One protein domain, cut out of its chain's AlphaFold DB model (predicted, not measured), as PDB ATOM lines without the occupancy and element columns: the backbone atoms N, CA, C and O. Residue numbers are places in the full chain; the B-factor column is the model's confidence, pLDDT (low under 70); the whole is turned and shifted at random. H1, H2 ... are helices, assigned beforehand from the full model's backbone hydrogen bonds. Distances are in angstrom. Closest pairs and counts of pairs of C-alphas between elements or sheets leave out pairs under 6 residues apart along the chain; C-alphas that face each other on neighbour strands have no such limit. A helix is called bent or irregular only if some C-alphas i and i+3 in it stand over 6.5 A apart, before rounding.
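This is residues 115 to 251 of the 270 residues of an uncharacterized protein of Pyruvatibacter mobilis (UniProt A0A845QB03). A long helix, H1, bent into two arms, runs through the middle of an elongated, all-helix body, with other helices packed along three sides of it. H7 runs back along one side, H4 and then H5 make a second, and H2 and H3 make a third; short H6 joins the H5 side to H7. The printed part has 137 residues with seven named helices, H1 to H7 in chain order, and no named strand. It is compact, with a radius of gyration of the C-alphas of 16.3 A, and spans 50 by 27 by 26 A.

H1, residues 115 to 145, is the hub, touching five other helices; by its hydrogen bonds it was assigned as one helix, but it is bent, with C-alphas 125 and 128 7.0 A apart. Its arms H1a, residues 115 to 125, and H1b, residues 128 to 145, stand at a shallow tilt of 30 degrees. H7, residues 224 to 245, touches H1b, closest at the C-alphas of Leu 133 and Trp 230, 5.5 A; they run opposite ways at a shallow tilt of 33 degrees, only just short of steep. With residues 237 to 244 alone H7 touches H1a, opposite ways at 5 degrees, a shallow tilt; the closest C-alphas, of Phe 122 and Ala 240, are 7.0 A apart. H5, residues 200 to 210, touches H1b the same way at a shallow tilt of 22 degrees, closest at the C-alphas of Gln 138 and Ile 205, 5.6 A. H4, residues 184 to 198, touches H1a the same way at a steep tilt of 42 degrees, closest at the C-alphas of His 116 and Phe 184, 5.6 A. H3, residues 162 to 175, forms a helical hairpin with H4, at a steep tilt of 45 degrees; the closest C-alphas, of His 167 and Cys 190, are 5.2 A apart. H2, residues 149 to 159, touches H1b, closest at the C-alphas of Arg 143 and Ser 152, 5.6 A. H6, residues 216 to 222, only just touches H5, only at the corner, with 3 pairs of C-alphas within 8 A, the closest those of Leu 209 and Val 216, 6.1 A. H3 is only just irregular, with C-alphas 170 and 173 6.8 A apart, and 7 of its 10 O i to N i+4 pairs are within hydrogen-bond range; in H1a, H1b, H2, H4, H5, H6 and H7 every such pair is.

H1a begins at C-alpha 115 (295.311, 199.382, 215.523), and H1b, 26.3 A long, ends at C-alpha 145 (259.842, 208.855, 191.940). H3 is 20.6 A long and H4 20.7 A. H7, 31.1 A long, ends at C-alpha 245 (292.634, 193.972, 206.033).

The two C-alphas farthest apart, of Asn 148 and Pro 248, are 51.3 A apart. The printed part has no cut and no long link. The mean pLDDT of the printed part is 91.7, and no printed residue is under 70.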
ATOM      1  N   ALA A 115     296.343 200.055 216.310       89.94
ATOM      2  CA  ALA A 115     295.311 199.382 215.523       89.94
ATOM      3  C   ALA A 115     293.921 200.009 215.722       89.94
ATOM      4  O   ALA A 115     293.166 200.189 214.766       89.94
ATOM      5  N   HIS A 116     293.581 200.383 216.959       91.31
ATOM      6  CA  HIS A 116     292.309 201.026 217.272       91.31
ATOM      7  C   HIS A 116     292.208 202.428 216.690       91.31
ATOM      8  O   HIS A 116     291.199 202.742 216.059       91.31
ATOM      9  N   GLU A 117     293.275 203.217 216.787       92.06
ATOM     10  CA  GLU A 117     293.332 204.528 216.148       92.06
ATOM     11  C   GLU A 117     293.217 204.419 214.620       92.06
ATOM     12  O   GLU A 117     292.481 205.181 213.991       92.06
ATOM     13  N   THR A 118     293.892 203.441 214.014       93.69
ATOM     14  CA  THR A 118     293.828 203.200 212.565       93.69
ATOM     15  C   THR A 118     292.408 202.844 212.118       93.69
ATOM     16  O   THR A 118     291.893 203.440 211.168       93.69
ATOM     17  N   LEU A 119     291.725 201.946 212.838       93.44
ATOM     18  CA  LEU A 119     290.339 201.572 212.540       93.44
ATOM     19  C   LEU A 119     289.355 202.735 212.767       93.44
ATOM     20  O   LEU A 119     288.426 202.932 211.979       93.44
ATOM     21  N   MET A 120     289.578 203.546 213.804       94.31
ATOM     22  CA  MET A 120     288.797 204.755 214.067       94.31
ATOM     23  C   MET A 120     288.963 205.788 212.946       94.31
ATOM     24  O   MET A 120     287.973 206.330 212.446       94.31
ATOM     25  N   ARG A 121     290.200 206.038 212.497       94.62
ATOM     26  CA  ARG A 121     290.493 206.940 211.369       94.62
ATOM     27  C   ARG A 121     289.848 206.448 210.078       94.62
ATOM     28  O   ARG A 121     289.261 207.252 209.361       94.62
ATOM     29  N   PHE A 122     289.897 205.147 209.806       95.44
ATOM     30  CA  PHE A 122     289.196 204.556 208.668       95.44
ATOM     31  C   PHE A 122     287.691 204.805 208.724       95.44
ATOM     32  O   PHE A 122     287.090 205.292 207.764       95.44
ATOM     33  N   THR A 123     287.095 204.519 209.880       95.81
ATOM     34  CA  THR A 123     285.655 204.649 210.084       95.81
ATOM     35  C   THR A 123     285.190 206.090 209.875       95.81
ATOM     36  O   THR A 123     284.229 206.338 209.150       95.81
ATOM     37  N   THR A 124     285.907 207.049 210.460       96.00
ATOM     38  CA  THR A 124     285.543 208.473 210.437       96.00
ATOM     39  C   THR A 124     285.853 209.158 209.108       96.00
ATOM     40  O   THR A 124     285.042 209.952 208.638       96.00
ATOM     41  N   ARG A 125     286.995 208.854 208.475       96.44
ATOM     42  CA  ARG A 125     287.436 209.542 207.248       96.44
ATOM     43  C   ARG A 125     286.931 208.904 205.963       96.44
ATOM     44  O   ARG A 125     286.779 209.613 204.974       96.44
ATOM     45  N   HIS A 126     286.665 207.600 205.966       96.50
ATOM     46  CA  HIS A 126     286.335 206.867 204.745       96.50
ATOM     47  C   HIS A 126     284.954 206.217 204.816       96.50
ATOM     48  O   HIS A 126     284.102 206.494 203.970       96.50
ATOM     49  N   LEU A 127     284.692 205.392 205.834       96.19
ATOM     50  CA  LEU A 127     283.477 204.572 205.874       96.19
ATOM     51  C   LEU A 127     282.201 205.402 206.067       96.19
ATOM     52  O   LEU A 127     281.279 205.307 205.254       96.19
ATOM     53  N   LEU A 128     282.133 206.217 207.126       96.50
ATOM     54  CA  LEU A 128     280.938 207.001 207.452       96.50
ATOM     55  C   LEU A 128     280.582 208.021 206.354       96.50
ATOM     56  O   LEU A 128     279.412 208.052 205.958       96.50
ATOM     57  N   PRO A 129     281.535 208.801 205.795       97.19
ATOM     58  CA  PRO A 129     281.243 209.691 204.673       97.19
ATOM     59  C   PRO A 129     280.694 208.946 203.451       97.19
ATOM     60  O   PRO A 129     279.694 209.372 202.872       97.19
ATOM     61  N   THR A 130     281.282 207.796 203.104       96.56
ATOM     62  CA  THR A 130     280.829 206.975 201.968       96.56
ATOM     63  C   THR A 130     279.413 206.443 202.187       96.56
ATOM     64  O   THR A 130     278.577 206.530 201.287       96.56
ATOM     65  N   CYS A 131     279.103 205.950 203.391       96.19
ATOM     66  CA  CYS A 131     277.761 205.477 203.740       96.19
ATOM     67  C   CYS A 131     276.724 206.607 203.678       96.19
ATOM     68  O   CYS A 131     275.624 206.407 203.167       96.19
ATOM     69  N   ASN A 132     277.072 207.806 204.156       96.06
ATOM     70  CA  ASN A 132     276.190 208.970 204.092       96.06
ATOM     71  C   ASN A 132     275.895 209.374 202.637       96.06
ATOM     72  O   ASN A 132     274.739 209.554 202.260       96.06
ATOM     73  N   LEU A 133     276.923 209.446 201.786       96.56
ATOM     74  CA  LEU A 133     276.752 209.728 200.357       96.56
ATOM     75  C   LEU A 133     275.869 208.679 199.665       96.56
ATOM     76  O   LEU A 133     275.013 209.037 198.857       96.56
ATOM     77  N   LEU A 134     276.017 207.406 200.031       94.94
ATOM     78  CA  LEU A 134     275.181 206.326 199.513       94.94
ATOM     79  C   LEU A 134     273.710 206.469 199.935       94.94
ATOM     80  O   LEU A 134     272.816 206.309 199.105       94.94
ATOM     81  N   PHE A 135     273.439 206.828 201.195       95.88
ATOM     82  CA  PHE A 135     272.074 207.127 201.643       95.88
ATOM     83  C   PHE A 135     271.479 208.334 200.917       95.88
ATOM     84  O   PHE A 135     270.317 208.291 200.521       95.88
ATOM     85  N   ARG A 136     272.274 209.383 200.672       96.88
ATOM     86  CA  ARG A 136     271.832 210.550 199.894       96.88
ATOM     87  C   ARG A 136     271.506 210.191 198.445       96.88
ATOM     88  O   ARG A 136     270.555 210.735 197.892       96.88
ATOM     89  N   LEU A 137     272.255 209.271 197.832       95.56
ATOM     90  CA  LEU A 137     271.930 208.744 196.502       95.56
ATOM     91  C   LEU A 137     270.609 207.967 196.507       95.56
ATOM     92  O   LEU A 137     269.781 208.173 195.621       95.56
ATOM     93  N   GLN A 138     270.381 207.119 197.514       95.62
ATOM     94  CA  GLN A 138     269.114 206.402 197.679       95.62
ATOM     95  C   GLN A 138     267.938 207.368 197.870       95.62
ATOM     96  O   GLN A 138     266.898 207.222 197.230       95.62
ATOM     97  N   GLU A 139     268.119 208.389 198.703       96.19
ATOM     98  CA  GLU A 139     267.136 209.446 198.926       96.19
ATOM     99  C   GLU A 139     266.828 210.217 197.638       96.19
ATOM    100  O   GLU A 139     265.659 210.438 197.321       96.19
ATOM    101  N   ALA A 140     267.852 210.576 196.859       95.31
ATOM    102  CA  ALA A 140     267.678 211.232 195.568       95.31
ATOM    103  C   ALA A 140     266.888 210.354 194.580       95.31
ATOM    104  O   ALA A 140     265.996 210.861 193.896       95.31
ATOM    105  N   ALA A 141     267.166 209.045 194.534       94.38
ATOM    106  CA  ALA A 141     266.440 208.099 193.685       94.38
ATOM    107  C   ALA A 141     264.957 208.008 194.083       94.38
ATOM    108  O   ALA A 141     264.077 208.168 193.238       94.38
ATOM    109  N   ILE A 142     264.657 207.865 195.376       95.19
ATOM    110  CA  ILE A 142     263.275 207.812 195.881       95.19
ATOM    111  C   ILE A 142     262.540 209.133 195.630       95.19
ATOM    112  O   ILE A 142     261.387 209.145 195.204       95.19
ATOM    113  N   ARG A 143     263.200 210.274 195.841       94.12
ATOM    114  CA  ARG A 143     262.597 211.588 195.579       94.12
ATOM    115  C   ARG A 143     262.366 211.861 194.099       94.12
ATOM    116  O   ARG A 143     261.497 212.661 193.775       94.12
ATOM    117  N   SER A 144     263.098 211.204 193.203       91.69
ATOM    118  CA  SER A 144     262.829 211.297 191.765       91.69
ATOM    119  C   SER A 144     261.529 210.590 191.356       91.69
ATOM    120  O   SER A 144     260.907 210.986 190.376       91.69
ATOM    121  N   LEU A 145     261.084 209.605 192.146       89.81
ATOM    122  CA  LEU A 145     259.842 208.855 191.940       89.81
ATOM    123  C   LEU A 145     258.606 209.524 192.543       89.81
ATOM    124  O   LEU A 145     257.489 209.327 192.067       89.81
ATOM    125  N   CYS A 146     258.783 210.264 193.635       89.31
ATOM    126  CA  CYS A 146     257.681 210.784 194.432       89.31
ATOM    127  C   CYS A 146     257.649 212.315 194.383       89.31
ATOM    128  O   CYS A 146     258.494 212.978 194.977       89.31
ATOM    129  N   THR A 147     256.618 212.882 193.755       87.19
ATOM    130  CA  THR A 147     256.372 214.337 193.756       87.19
ATOM    131  C   THR A 147     255.875 214.848 195.110       87.19
ATOM    132  O   THR A 147     256.105 216.001 195.468       87.19
ATOM    133  N   ASN A 148     255.212 213.989 195.891       93.56
ATOM    134  CA  ASN A 148     254.722 214.319 197.225       93.56
ATOM    135  C   ASN A 148     255.823 214.115 198.282       93.56
ATOM    136  O   ASN A 148     256.280 212.993 198.506       93.56
ATOM    137  N   GLY A 149     256.194 215.197 198.972       92.81
ATOM    138  CA  GLY A 149     257.235 215.192 200.005       92.81
ATOM    139  C   GLY A 149     256.954 214.277 201.204       92.81
ATOM    140  O   GLY A 149     257.880 213.709 201.773       92.81
ATOM    141  N   ILE A 150     255.688 214.084 201.585       94.62
ATOM    142  CA  ILE A 150     255.327 213.221 202.723       94.62
ATOM    143  C   ILE A 150     255.553 211.751 202.357       94.62
ATOM    144  O   ILE A 150     256.175 211.009 203.118       94.62
ATOM    145  N   ILE A 151     255.086 211.347 201.171       94.12
ATOM    146  CA  ILE A 151     255.257 209.978 200.666       94.12
ATOM    147  C   ILE A 151     256.741 209.683 200.452       94.12
ATOM    148  O   ILE A 151     257.212 208.619 200.848       94.12
ATOM    149  N   SER A 152     257.492 210.634 199.886       94.31
ATOM    150  CA  SER A 152     258.926 210.453 199.668       94.31
ATOM    151  C   SER A 152     259.686 210.298 200.986       94.31
ATOM    152  O   SER A 152     260.488 209.380 201.102       94.31
ATOM    153  N   ASN A 153     259.384 211.094 202.017       94.50
ATOM    154  CA  ASN A 153     260.017 210.955 203.331       94.50
ATOM    155  C   ASN A 153     259.705 209.600 203.988       94.50
ATOM    156  O   ASN A 153     260.611 208.945 204.504       94.50
ATOM    157  N   ALA A 154     258.450 209.142 203.928       95.25
ATOM    158  CA  ALA A 154     258.075 207.825 204.443       95.25
ATOM    159  C   ALA A 154     258.784 206.687 203.686       95.25
ATOM    160  O   ALA A 154     259.261 205.733 204.303       95.25
ATOM    161  N   ALA A 155     258.904 206.805 202.361       94.88
ATOM    162  CA  ALA A 155     259.618 205.843 201.528       94.88
ATOM    163  C   ALA A 155     261.130 205.838 201.809       94.88
ATOM    164  O   ALA A 155     261.722 204.766 201.893       94.88
ATOM    165  N   VAL A 156     261.745 207.007 202.017       95.19
ATOM    166  CA  VAL A 156     263.165 207.135 202.389       95.19
ATOM    167  C   VAL A 156     263.445 206.435 203.715       95.19
ATOM    168  O   VAL A 156     264.392 205.656 203.798       95.19
ATOM    169  N   GLU A 157     262.615 206.643 204.739       93.44
ATOM    170  CA  GLU A 157     262.775 205.935 206.014       93.44
ATOM    171  C   GLU A 157     262.522 204.427 205.880       93.44
ATOM    172  O   GLU A 157     263.254 203.621 206.457       93.44
ATOM    173  N   GLY A 158     261.529 204.026 205.080       93.06
ATOM    174  CA  GLY A 158     261.214 202.618 204.831       93.06
ATOM    175  C   GLY A 158     262.285 201.864 204.034       93.06
ATOM    176  O   GLY A 158     262.435 200.655 204.209       93.06
ATOM    177  N   ALA A 159     263.047 202.561 203.186       92.81
ATOM    178  CA  ALA A 159     264.071 201.971 202.327       92.81
ATOM    179  C   ALA A 159     265.420 201.738 203.032       92.81
ATOM    180  O   ALA A 159     266.278 201.032 202.497       92.81
ATOM    181  N   LYS A 160     265.623 202.298 204.232       90.75
ATOM    182  CA  LYS A 160     266.857 202.115 205.005       90.75
ATOM    183  C   LYS A 160     266.969 200.664 205.503       90.75
ATOM    184  O   LYS A 160     266.124 200.210 206.282       90.75
ATOM    185  N   PRO A 161     268.017 199.908 205.124       89.31
ATOM    186  CA  PRO A 161     268.182 198.545 205.607       89.31
ATOM    187  C   PRO A 161     268.539 198.557 207.095       89.31
ATOM    188  O   PRO A 161     269.653 198.924 207.462       89.31
ATOM    189  N   ARG A 162     267.609 198.107 207.950       88.06
ATOM    190  CA  ARG A 162     267.728 198.175 209.423       88.06
ATOM    191  C   ARG A 162     269.082 197.707 209.956       88.06
ATOM    192  O   ARG A 162     269.696 198.431 210.728       88.06
ATOM    193  N   GLY A 163     269.566 196.546 209.505       87.75
ATOM    194  CA  GLY A 163     270.859 196.015 209.948       87.75
ATOM    195  C   GLY A 163     272.037 196.911 209.561       87.75
ATOM    196  O   GLY A 163     272.917 197.155 210.372       87.75
ATOM    197  N   PHE A 164     272.037 197.469 208.350       91.88
ATOM    198  CA  PHE A 164     273.091 198.382 207.908       91.88
ATOM    199  C   PHE A 164     273.039 199.711 208.677       91.88
ATOM    200  O   PHE A 164     274.048 200.161 209.214       91.88
ATOM    201  N   THR A 165     271.853 200.318 208.779       93.88
ATOM    202  CA  THR A 165     271.659 201.613 209.441       93.88
ATOM    203  C   THR A 165     271.963 201.555 210.938       93.88
ATOM    204  O   THR A 165     272.546 202.500 211.459       93.88
ATOM    205  N   GLU A 166     271.633 200.455 211.621       95.50
ATOM    206  CA  GLU A 166     271.966 200.249 213.036       95.50
ATOM    207  C   GLU A 166     273.482 200.255 213.277       95.50
ATOM    208  O   GLU A 166     273.968 200.893 214.207       95.50
ATOM    209  N   HIS A 167     274.264 199.581 212.432       94.88
ATOM    210  CA  HIS A 167     275.717 199.559 212.607       94.88
ATOM    211  C   HIS A 167     276.372 200.892 212.235       94.88
ATOM    212  O   HIS A 167     277.314 201.309 212.907       94.88
ATOM    213  N   VAL A 168     275.847 201.601 211.230       95.81
ATOM    214  CA  VAL A 168     276.302 202.963 210.907       95.81
ATOM    215  C   VAL A 168     276.001 203.930 212.056       95.81
ATOM    216  O   VAL A 168     276.874 204.713 212.428       95.81
ATOM    217  N   SER A 169     274.813 203.863 212.667       94.94
ATOM    218  CA  SER A 169     274.452 204.742 213.789       94.94
ATOM    219  C   SER A 169     275.248 204.439 215.058       94.94
ATOM    220  O   SER A 169     275.595 205.353 215.799       94.94
ATOM    221  N   ARG A 170     275.626 203.180 215.299       94.19
ATOM    222  CA  ARG A 170     276.542 202.845 216.402       94.19
ATOM    223  C   ARG A 170     277.926 203.467 216.232       94.19
ATOM    224  O   ARG A 170     278.566 203.768 217.231       94.19
ATOM    225  N   LEU A 171     278.380 203.661 214.994       94.81
ATOM    226  CA  LEU A 171     279.673 204.274 214.690       94.81
ATOM    227  C   LEU A 171     279.607 205.803 214.580       94.81
ATOM    228  O   LEU A 171     280.654 206.445 214.619       94.81
ATOM    229  N   SER A 172     278.420 206.411 214.464       91.69
ATOM    230  CA  SER A 172     278.303 207.859 214.236       91.69
ATOM    231  C   SER A 172     278.843 208.706 215.388       91.69
ATOM    232  O   SER A 172     279.284 209.827 215.153       91.69
ATOM    233  N   GLY A 173     278.879 208.160 216.609       87.38
ATOM    234  CA  GLY A 173     279.497 208.799 217.775       87.38
ATOM    235  C   GLY A 173     280.993 209.103 217.612       87.38
ATOM    236  O   GLY A 173     281.512 210.043 218.207       87.38
ATOM    237  N   LEU A 174     281.688 208.376 216.728       89.69
ATOM    238  CA  LEU A 174     283.103 208.616 216.421       89.69
ATOM    239  C   LEU A 174     283.342 209.918 215.648       89.69
ATOM    240  O   LEU A 174     284.474 210.390 215.591       89.69
ATOM    241  N   ALA A 175     282.306 210.483 215.025       86.31
ATOM    242  CA  ALA A 175     282.402 211.751 214.308       86.31
ATOM    243  C   ALA A 175     282.240 212.975 215.230       86.31
ATOM    244  O   ALA A 175     282.428 214.103 214.773       86.31
ATOM    245  N   ASN A 176     281.890 212.772 216.505       87.56
ATOM    246  CA  ASN A 176     281.730 213.845 217.481       87.56
ATOM    247  C   ASN A 176     283.088 214.401 217.944       87.56
ATOM    248  O   ASN A 176     284.141 213.789 217.760       87.56
ATOM    249  N   SER A 177     283.058 215.578 218.572       79.44
ATOM    250  CA  SER A 177     284.213 216.165 219.250       79.44
ATOM    251  C   SER A 177     283.859 216.413 220.723       79.44
ATOM    252  O   SER A 177     283.039 217.295 220.989       79.44
ATOM    253  N   PRO A 178     284.430 215.654 221.680       84.12
ATOM    254  CA  PRO A 178     285.354 214.525 221.491       84.12
ATOM    255  C   PRO A 178     284.671 213.284 220.872       84.12
ATOM    256  O   PRO A 178     283.452 213.154 220.981       84.12
ATOM    257  N   PRO A 179     285.430 212.380 220.221       85.31
ATOM    258  CA  PRO A 179     284.877 211.140 219.685       85.31
ATOM    259  C   PRO A 179     284.459 210.200 220.820       85.31
ATOM    260  O   PRO A 179     285.188 210.048 221.804       85.31
ATOM    261  N   ASP A 180     283.312 209.539 220.661       87.56
ATOM    262  CA  ASP A 180     282.842 208.546 221.628       87.56
ATOM    263  C   ASP A 180     283.804 207.352 221.695       87.56
ATOM    264  O   ASP A 180     284.266 206.836 220.674       87.56
ATOM    265  N   PHE A 181     284.080 206.861 222.902       89.19
ATOM    266  CA  PHE A 181     284.889 205.658 223.054       89.19
ATOM    267  C   PHE A 181     284.088 204.420 222.632       89.19
ATOM    268  O   PHE A 181     283.132 204.021 223.301       89.19
ATOM    269  N   ILE A 182     284.508 203.772 221.545       91.50
ATOM    270  CA  ILE A 182     283.968 202.482 221.100       91.50
ATOM    271  C   ILE A 182     285.078 201.433 221.188       91.50
ATOM    272  O   ILE A 182     286.097 201.592 220.510       91.50
ATOM    273  N   PRO A 183     284.905 200.333 221.948       91.75
ATOM    274  CA  PRO A 183     285.902 199.272 222.021       91.75
ATOM    275  C   PRO A 183     286.281 198.732 220.637       91.75
ATOM    276  O   PRO A 183     285.422 198.530 219.779       91.75
ATOM    277  N   PHE A 184     287.565 198.423 220.431       90.31
ATOM    278  CA  PHE A 184     288.079 197.936 219.142       90.31
ATOM    279  C   PHE A 184     287.265 196.779 218.550       90.31
ATOM    280  O   PHE A 184     286.910 196.812 217.373       90.31
ATOM    281  N   LYS A 185     286.923 195.780 219.375       90.69
ATOM    282  CA  LYS A 185     286.136 194.612 218.944       90.69
ATOM    283  C   LYS A 185     284.742 194.998 218.447       90.69
ATOM    284  O   LYS A 185     284.271 194.427 217.466       90.69
ATOM    285  N   ASP A 186     284.106 195.972 219.092       92.06
ATOM    286  CA  ASP A 186     282.766 196.430 218.724       92.06
ATOM    287  C   ASP A 186     282.796 197.230 217.423       92.06
ATOM    288  O   ASP A 186     281.938 197.037 216.561       92.06
ATOM    289  N   MET A 187     283.813 198.079 217.245       94.00
ATOM    290  CA  MET A 187     284.014 198.822 216.001       94.00
ATOM    291  C   MET A 187     284.304 197.874 214.833       94.00
ATOM    292  O   MET A 187     283.653 197.980 213.796       94.00
ATOM    293  N   ALA A 188     285.198 196.898 215.018       92.31
ATOM    294  CA  ALA A 188     285.496 195.890 214.004       92.31
ATOM    295  C   ALA A 188     284.245 195.086 213.612       92.31
ATOM    296  O   ALA A 188     283.970 194.918 212.427       92.31
ATOM    297  N   SER A 189     283.439 194.672 214.596       92.25
ATOM    298  CA  SER A 189     282.171 193.976 214.347       92.25
ATOM    299  C   SER A 189     281.165 194.844 213.579       92.25
ATOM    300  O   SER A 189     280.484 194.346 212.683       92.25
ATOM    301  N   CYS A 190     281.081 196.146 213.875       94.50
ATOM    302  CA  CYS A 190     280.222 197.052 213.112       94.50
ATOM    303  C   CYS A 190     280.704 197.196 211.663       94.50
ATOM    304  O   CYS A 190     279.883 197.108 210.755       94.50
ATOM    305  N   VAL A 191     282.012 197.354 211.434       93.69
ATOM    306  CA  VAL A 191     282.592 197.432 210.081       93.69
ATOM    307  C   VAL A 191     282.309 196.157 209.281       93.69
ATOM    308  O   VAL A 191     281.836 196.251 208.150       93.69
ATOM    309  N   GLU A 192     282.501 194.976 209.873       91.31
ATOM    310  CA  GLU A 192     282.195 193.685 209.237       91.31
ATOM    311  C   GLU A 192     280.712 193.579 208.839       91.31
ATOM    312  O   GLU A 192     280.362 193.155 207.733       91.31
ATOM    313  N   MET A 193     279.810 193.992 209.733       91.88
ATOM    314  CA  MET A 193     278.377 193.952 209.461       91.88
ATOM    315  C   MET A 193     277.952 194.972 208.401       91.88
ATOM    316  O   MET A 193     277.050 194.680 207.610       91.88
ATOM    317  N   ILE A 194     278.601 196.137 208.342       94.06
ATOM    318  CA  ILE A 194     278.399 197.115 207.268       94.06
ATOM    319  C   ILE A 194     278.877 196.519 205.942       94.06
ATOM    320  O   ILE A 194     278.092 196.500 204.996       94.06
ATOM    321  N   GLU A 195     280.083 195.941 205.882       91.31
ATOM    322  CA  GLU A 195     280.613 195.275 204.680       91.31
ATOM    323  C   GLU A 195     279.643 194.210 204.156       91.31
ATOM    324  O   GLU A 195     279.301 194.183 202.972       91.31
ATOM    325  N   LYS A 196     279.139 193.349 205.047       89.62
ATOM    326  CA  LYS A 196     278.227 192.257 204.688       89.62
ATOM    327  C   LYS A 196     276.929 192.745 204.038       89.62
ATOM    328  O   LYS A 196     276.364 192.017 203.222       89.62
ATOM    329  N   ASN A 197     276.448 193.927 204.418       90.62
ATOM    330  CA  ASN A 197     275.173 194.476 203.956       90.62
ATOM    331  C   ASN A 197     275.329 195.583 202.898       90.62
ATOM    332  O   ASN A 197     274.332 195.955 202.280       90.62
ATOM    333  N   TYR A 198     276.547 196.085 202.661       91.06
ATOM    334  CA  TYR A 198     276.795 197.244 201.803       91.06
ATOM    335  C   TYR A 198     276.265 197.044 200.386       91.06
ATOM    336  O   TYR A 198     275.494 197.872 199.913       91.06
ATOM    337  N   GLY A 199     276.579 195.914 199.741       88.19
ATOM    338  CA  GLY A 199     276.144 195.624 198.367       88.19
ATOM    339  C   GLY A 199     274.620 195.590 198.168       88.19
ATOM    340  O   GLY A 199     274.137 195.718 197.044       88.19
ATOM    341  N   GLY A 200     273.841 195.471 199.250       89.19
ATOM    342  CA  GLY A 200     272.382 195.525 199.191       89.19
ATOM    343  C   GLY A 200     271.840 196.903 198.805       89.19
ATOM    344  O   GLY A 200     270.863 196.971 198.063       89.19
ATOM    345  N   ILE A 201     272.468 197.994 199.258       91.19
ATOM    346  CA  ILE A 201     271.945 199.352 199.034       91.19
ATOM    347  C   ILE A 201     272.133 199.801 197.580       91.19
ATOM    348  O   ILE A 201     271.141 200.191 196.967       91.19
ATOM    349  N   PRO A 202     273.331 199.706 196.966       91.00
ATOM    350  CA  PRO A 202     273.504 200.059 195.562       91.00
ATOM    351  C   PRO A 202     272.565 199.259 194.641       91.00
ATOM    352  O   PRO A 202     271.958 199.821 193.731       91.00
ATOM    353  N   ARG A 203     272.344 197.970 194.943       89.44
ATOM    354  CA  ARG A 203     271.362 197.136 194.232       89.44
ATOM    355  C   ARG A 203     269.926 197.637 194.410       89.44
ATOM    356  O   ARG A 203     269.165 197.642 193.448       89.44
ATOM    357  N   GLN A 204     269.539 198.061 195.613       91.06
ATOM    358  CA  GLN A 204     268.227 198.675 195.840       91.06
ATOM    359  C   GLN A 204     268.062 199.964 195.030       91.06
ATOM    360  O   GLN A 204     267.022 200.138 194.408       91.06
ATOM    361  N   ILE A 205     269.080 200.831 194.983       91.88
ATOM    362  CA  ILE A 205     269.056 202.060 194.171       91.88
ATOM    363  C   ILE A 205     268.828 201.717 192.697       91.88
ATOM    364  O   ILE A 205     267.949 202.291 192.063       91.88
ATOM    365  N   GLN A 206     269.564 200.740 192.166       90.12
ATOM    366  CA  GLN A 206     269.390 200.282 190.789       90.12
ATOM    367  C   GLN A 206     267.961 199.789 190.522       90.12
ATOM    368  O   GLN A 206     267.362 200.186 189.527       90.12
ATOM    369  N   LEU A 207     267.395 198.966 191.411       90.50
ATOM    370  CA  LEU A 207     266.019 198.472 191.278       90.50
ATOM    371  C   LEU A 207     264.989 199.608 191.324       90.50
ATOM    372  O   LEU A 207     264.053 199.611 190.530       90.50
ATOM    373  N   ILE A 208     265.181 200.586 192.214       91.25
ATOM    374  CA  ILE A 208     264.335 201.782 192.324       91.25
ATOM    375  C   ILE A 208     264.348 202.563 191.004       91.25
ATOM    376  O   ILE A 208     263.290 202.935 190.503       91.25
ATOM    377  N   LEU A 209     265.529 202.772 190.412       90.31
ATOM    378  CA  LEU A 209     265.665 203.482 189.139       90.31
ATOM    379  C   LEU A 209     265.077 202.688 187.964       90.31
ATOM    380  O   LEU A 209     264.403 203.269 187.120       90.31
ATOM    381  N   GLN A 210     265.259 201.365 187.926       89.56
ATOM    382  CA  GLN A 210     264.678 200.498 186.889       89.56
ATOM    383  C   GLN A 210     263.146 200.458 186.925       89.56
ATOM    384  O   GLN A 210     262.512 200.279 185.890       89.56
ATOM    385  N   GLN A 211     262.550 200.600 188.109       88.31
ATOM    386  CA  GLN A 211     261.098 200.680 188.281       88.31
ATOM    387  C   GLN A 211     260.549 202.093 188.053       88.31
ATOM    388  O   GLN A 211     259.334 202.288 188.045       88.31
ATOM    389  N   SER A 212     261.428 203.083 187.891       85.62
ATOM    390  CA  SER A 212     261.040 204.467 187.670       85.62
ATOM    391  C   SER A 212     260.736 204.750 186.205       85.62
ATOM    392  O   SER A 212     261.293 204.134 185.303       85.62
ATOM    393  N   ALA A 213     259.867 205.734 185.967       84.06
ATOM    394  CA  ALA A 213     259.676 206.298 184.632       84.06
ATOM    395  C   ALA A 213     260.867 207.170 184.182       84.06
ATOM    396  O   ALA A 213     260.919 207.583 183.027       84.06
ATOM    397  N   VAL A 214     261.801 207.472 185.092       84.75
ATOM    398  CA  VAL A 214     262.997 208.277 184.831       84.75
ATOM    399  C   VAL A 214     264.093 207.347 184.322       84.75
ATOM    400  O   VAL A 214     264.395 206.330 184.946       84.75
ATOM    401  N   SER A 215     264.718 207.676 183.193       87.50
ATOM    402  CA  SER A 215     265.837 206.862 182.719       87.50
ATOM    403  C   SER A 215     267.020 206.968 183.690       87.50
ATOM    404  O   SER A 215     267.272 208.014 184.296       87.50
ATOM    405  N   VAL A 216     267.781 205.881 183.835       88.25
ATOM    406  CA  VAL A 216     268.996 205.858 184.673       88.25
ATOM    407  C   VAL A 216     269.971 206.965 184.250       88.25
ATOM    408  O   VAL A 216     270.544 207.648 185.096       88.25
ATOM    409  N   GLU A 217     270.103 207.192 182.944       89.12
ATOM    410  CA  GLU A 217     270.938 208.243 182.357       89.12
ATOM    411  C   GLU A 217     270.488 209.649 182.773       89.12
ATOM    412  O   GLU A 217     271.314 210.480 183.153       89.12
ATOM    413  N   GLU A 218     269.180 209.923 182.751       91.00
ATOM    414  CA  GLU A 218     268.632 211.211 183.177       91.00
ATOM    415  C   GLU A 218     268.853 211.436 184.678       91.00
ATOM    416  O   GLU A 218     269.291 212.517 185.093       91.00
ATOM    417  N   PHE A 219     268.630 210.399 185.493       93.00
ATOM    418  CA  PHE A 219     268.906 210.445 186.925       93.00
ATOM    419  C   PHE A 219     270.382 210.747 187.211       93.00
ATOM    420  O   PHE A 219     270.681 211.633 188.021       93.00
ATOM    421  N   LEU A 220     271.298 210.043 186.539       91.12
ATOM    422  CA  LEU A 220     272.739 210.233 186.684       91.12
ATOM    423  C   LEU A 220     273.180 211.611 186.201       91.12
ATOM    424  O   LEU A 220     274.008 212.237 186.853       91.12
ATOM    425  N   LYS A 221     272.603 212.129 185.113       93.06
ATOM    426  CA  LYS A 221     272.881 213.488 184.637       93.06
ATOM    427  C   LYS A 221     272.479 214.529 185.683       93.06
ATOM    428  O   LYS A 221     273.275 215.411 186.006       93.06
ATOM    429  N   LYS A 222     271.273 214.398 186.248       94.81
ATOM    430  CA  LYS A 222     270.736 215.308 187.272       94.81
ATOM    431  C   LYS A 222     271.509 215.243 188.593       94.81
ATOM    432  O   LYS A 222     271.661 216.268 189.248       94.81
ATOM    433  N   ASN A 223     271.996 214.063 188.979       95.00
ATOM    434  CA  ASN A 223     272.704 213.828 190.243       95.00
ATOM    435  C   ASN A 223     274.199 213.531 190.034       95.00
ATOM    436  O   ASN A 223     274.814 212.830 190.841       95.00
ATOM    437  N   SER A 224     274.783 214.050 188.952       94.25
ATOM    438  CA  SER A 224     276.131 213.681 188.502       94.25
ATOM    439  C   SER A 224     277.210 214.009 189.530       94.25
ATOM    440  O   SER A 224     278.065 213.167 189.800       94.25
ATOM    441  N   ASP A 225     277.133 215.178 190.165       95.88
ATOM    442  CA  ASP A 225     278.077 215.589 191.207       95.88
ATOM    443  C   ASP A 225     278.019 214.662 192.424       95.88
ATOM    444  O   ASP A 225     279.054 214.215 192.924       95.88
ATOM    445  N   LEU A 226     276.810 214.315 192.880       95.62
ATOM    446  CA  LEU A 226     276.619 213.420 194.022       95.62
ATOM    447  C   LEU A 226     277.133 212.010 193.710       95.62
ATOM    448  O   LEU A 226     277.825 211.415 194.536       95.62
ATOM    449  N   TYR A 227     276.831 211.499 192.514       93.62
ATOM    450  CA  TYR A 227     277.289 210.188 192.066       93.62
ATOM    451  C   TYR A 227     278.815 210.120 191.953       93.62
ATOM    452  O   TYR A 227     279.424 209.221 192.528       93.62
ATOM    453  N   LYS A 228     279.449 211.100 191.296       94.06
ATOM    454  CA  LYS A 228     280.915 211.174 191.173       94.06
ATOM    455  C   LYS A 228     281.600 211.317 192.530       94.06
ATOM    456  O   LYS A 228     282.611 210.663 192.776       94.06
ATOM    457  N   THR A 229     281.031 212.125 193.427       96.31
ATOM    458  CA  THR A 229     281.553 212.292 194.791       96.31
ATOM    459  C   THR A 229     281.494 210.972 195.553       96.31
ATOM    460  O   THR A 229     282.496 210.544 196.124       96.31
ATOM    461  N   TRP A 230     280.349 210.285 195.528       95.56
ATOM    462  CA  TRP A 230     280.220 208.962 196.135       95.56
ATOM    463  C   TRP A 230     281.196 207.954 195.527       95.56
ATOM    464  O   TRP A 230     281.853 207.237 196.273       95.56
ATOM    465  N   GLN A 231     281.327 207.920 194.200       93.75
ATOM    466  CA  GLN A 231     282.214 206.992 193.502       93.75
ATOM    467  C   GLN A 231     283.678 207.189 193.918       93.75
ATOM    468  O   GLN A 231     284.362 206.210 194.213       93.75
ATOM    469  N   SER A 232     284.138 208.443 194.003       94.38
ATOM    470  CA  SER A 232     285.481 208.778 194.489       94.38
ATOM    471  C   SER A 232     285.679 208.313 195.933       94.38
ATOM    472  O   SER A 232     286.606 207.560 196.215       94.38
ATOM    473  N   HIS A 233     284.766 208.684 196.837       95.06
ATOM    474  CA  HIS A 233     284.838 208.285 198.247       95.06
ATOM    475  C   HIS A 233     284.789 206.766 198.435       95.06
ATOM    476  O   HIS A 233     285.493 206.221 199.282       95.06
ATOM    477  N   HIS A 234     283.977 206.076 197.636       94.69
ATOM    478  CA  HIS A 234     283.892 204.627 197.644       94.69
ATOM    479  C   HIS A 234     285.219 203.993 197.222       94.69
ATOM    480  O   HIS A 234     285.687 203.083 197.901       94.69
ATOM    481  N   HIS A 235     285.853 204.493 196.157       92.62
ATOM    482  CA  HIS A 235     287.165 204.013 195.729       92.62
ATOM    483  C   HIS A 235     288.228 204.210 196.821       92.62
ATOM    484  O   HIS A 235     288.920 203.258 197.184       92.62
ATOM    485  N   ASP A 236     288.280 205.403 197.423       94.25
ATOM    486  CA  ASP A 236     289.204 205.718 198.518       94.25
ATOM    487  C   ASP A 236     288.956 204.835 199.749       94.25
ATOM    488  O   ASP A 236     289.894 204.371 200.400       94.25
ATOM    489  N   MET A 237     287.687 204.574 200.070       95.12
ATOM    490  CA  MET A 237     287.295 203.686 201.161       95.12
ATOM    491  C   MET A 237     287.727 202.245 200.897       95.12
ATOM    492  O   MET A 237     288.260 201.610 201.805       95.12
ATOM    493  N   VAL A 238     287.529 201.724 199.684       92.12
ATOM    494  CA  VAL A 238     287.964 200.367 199.320       92.12
ATOM    495  C   VAL A 238     289.480 200.245 199.427       92.12
ATOM    496  O   VAL A 238     289.971 199.301 200.046       92.12
ATOM    497  N   PHE A 239     290.218 201.223 198.899       91.12
ATOM    498  CA  PHE A 239     291.674 201.251 198.987       91.12
ATOM    499  C   PHE A 239     292.162 201.277 200.445       91.12
ATOM    500  O   PHE A 239     293.000 200.464 200.842       91.12
ATOM    501  N   ALA A 240     291.590 202.156 201.275       92.69
ATOM    502  CA  ALA A 240     291.917 202.231 202.696       92.69
ATOM    503  C   ALA A 240     291.564 200.932 203.442       92.69
ATOM    504  O   ALA A 240     292.334 200.477 204.289       92.69
ATOM    505  N   TYR A 241     290.438 200.297 203.109       91.25
ATOM    506  CA  TYR A 241     290.012 199.053 203.746       91.25
ATOM    507  C   TYR A 241     290.954 197.884 203.452       91.25
ATOM    508  O   TYR A 241     291.296 197.133 204.364       91.25
ATOM    509  N   GLU A 242     291.418 197.741 202.207       88.19
ATOM    510  CA  GLU A 242     292.366 196.679 201.843       88.19
ATOM    511  C   GLU A 242     293.684 196.795 202.628       88.19
ATOM    512  O   GLU A 242     294.240 195.778 203.049       88.19
ATOM    513  N   SER A 243     294.138 198.019 202.933       88.06
ATOM    514  CA  SER A 243     295.326 198.228 203.775       88.06
ATOM    515  C   SER A 243     295.141 197.714 205.211       88.06
ATOM    516  O   SER A 243     296.027 197.054 205.751       88.06
ATOM    517  N   ILE A 244     293.961 197.934 205.802       88.69
ATOM    518  CA  ILE A 244     293.601 197.481 207.158       88.69
ATOM    519  C   ILE A 244     293.474 195.967 207.196       88.69
ATOM    520  O   ILE A 244     293.911 195.310 208.136       88.69
ATOM    521  N   LYS A 245     292.880 195.402 206.150       84.62
ATOM    522  CA  LYS A 245     292.634 193.972 206.033       84.62
ATOM    523  C   LYS A 245     293.921 193.152 205.948       84.62
ATOM    524  O   LYS A 245     293.986 192.029 206.448       84.62
ATOM    525  N   CYS A 246     294.955 193.724 205.339       82.69
ATOM    526  CA  CYS A 246     296.268 193.102 205.242       82.69
ATOM    527  C   CYS A 246     297.134 193.293 206.503       82.69
ATOM    528  O   CYS A 246     298.168 192.633 206.616       82.69
ATOM    529  N   ASP A 247     296.744 194.158 207.446       84.31
ATOM    530  CA  ASP A 247     297.538 194.449 208.642       84.31
ATOM    531  C   ASP A 247     297.442 193.299 209.673       84.31
ATOM    532  O   ASP A 247     296.359 193.018 210.202       84.31
ATOM    533  N   PRO A 248     298.562 192.635 210.028       82.62
ATOM    534  CA  PRO A 248     298.562 191.553 211.013       82.62
ATOM    535  C   PRO A 248     298.105 191.995 212.413       82.62
ATOM    536  O   PRO A 248     297.615 191.164 213.184       82.62
ATOM    537  N   ASN A 249     298.221 193.285 212.745       84.06
ATOM    538  CA  ASN A 249     297.834 193.836 214.045       84.06
ATOM    539  C   ASN A 249     296.315 193.985 214.207       84.06
ATOM    540  O   ASN A 249     295.826 194.092 215.331       84.06
ATOM    541  N   MET A 250     295.555 193.941 213.107       81.94
ATOM    542  CA  MET A 250     294.088 194.011 213.120       81.94
ATOM    543  C   MET A 250     293.429 192.685 213.548       81.94
ATOM    544  O   MET A 250     292.209 192.599 213.711       81.94
ATOM    545  N   GLY A 251     294.240 191.653 213.807       70.38
ATOM    546  CA  GLY A 251     293.811 190.361 214.331       70.38
ATOM    547  C   GLY A 251     293.166 189.451 213.282       70.38
ATOM    548  O   GLY A 251     293.149 189.722 212.086       70.38
TER     549      GLY A 251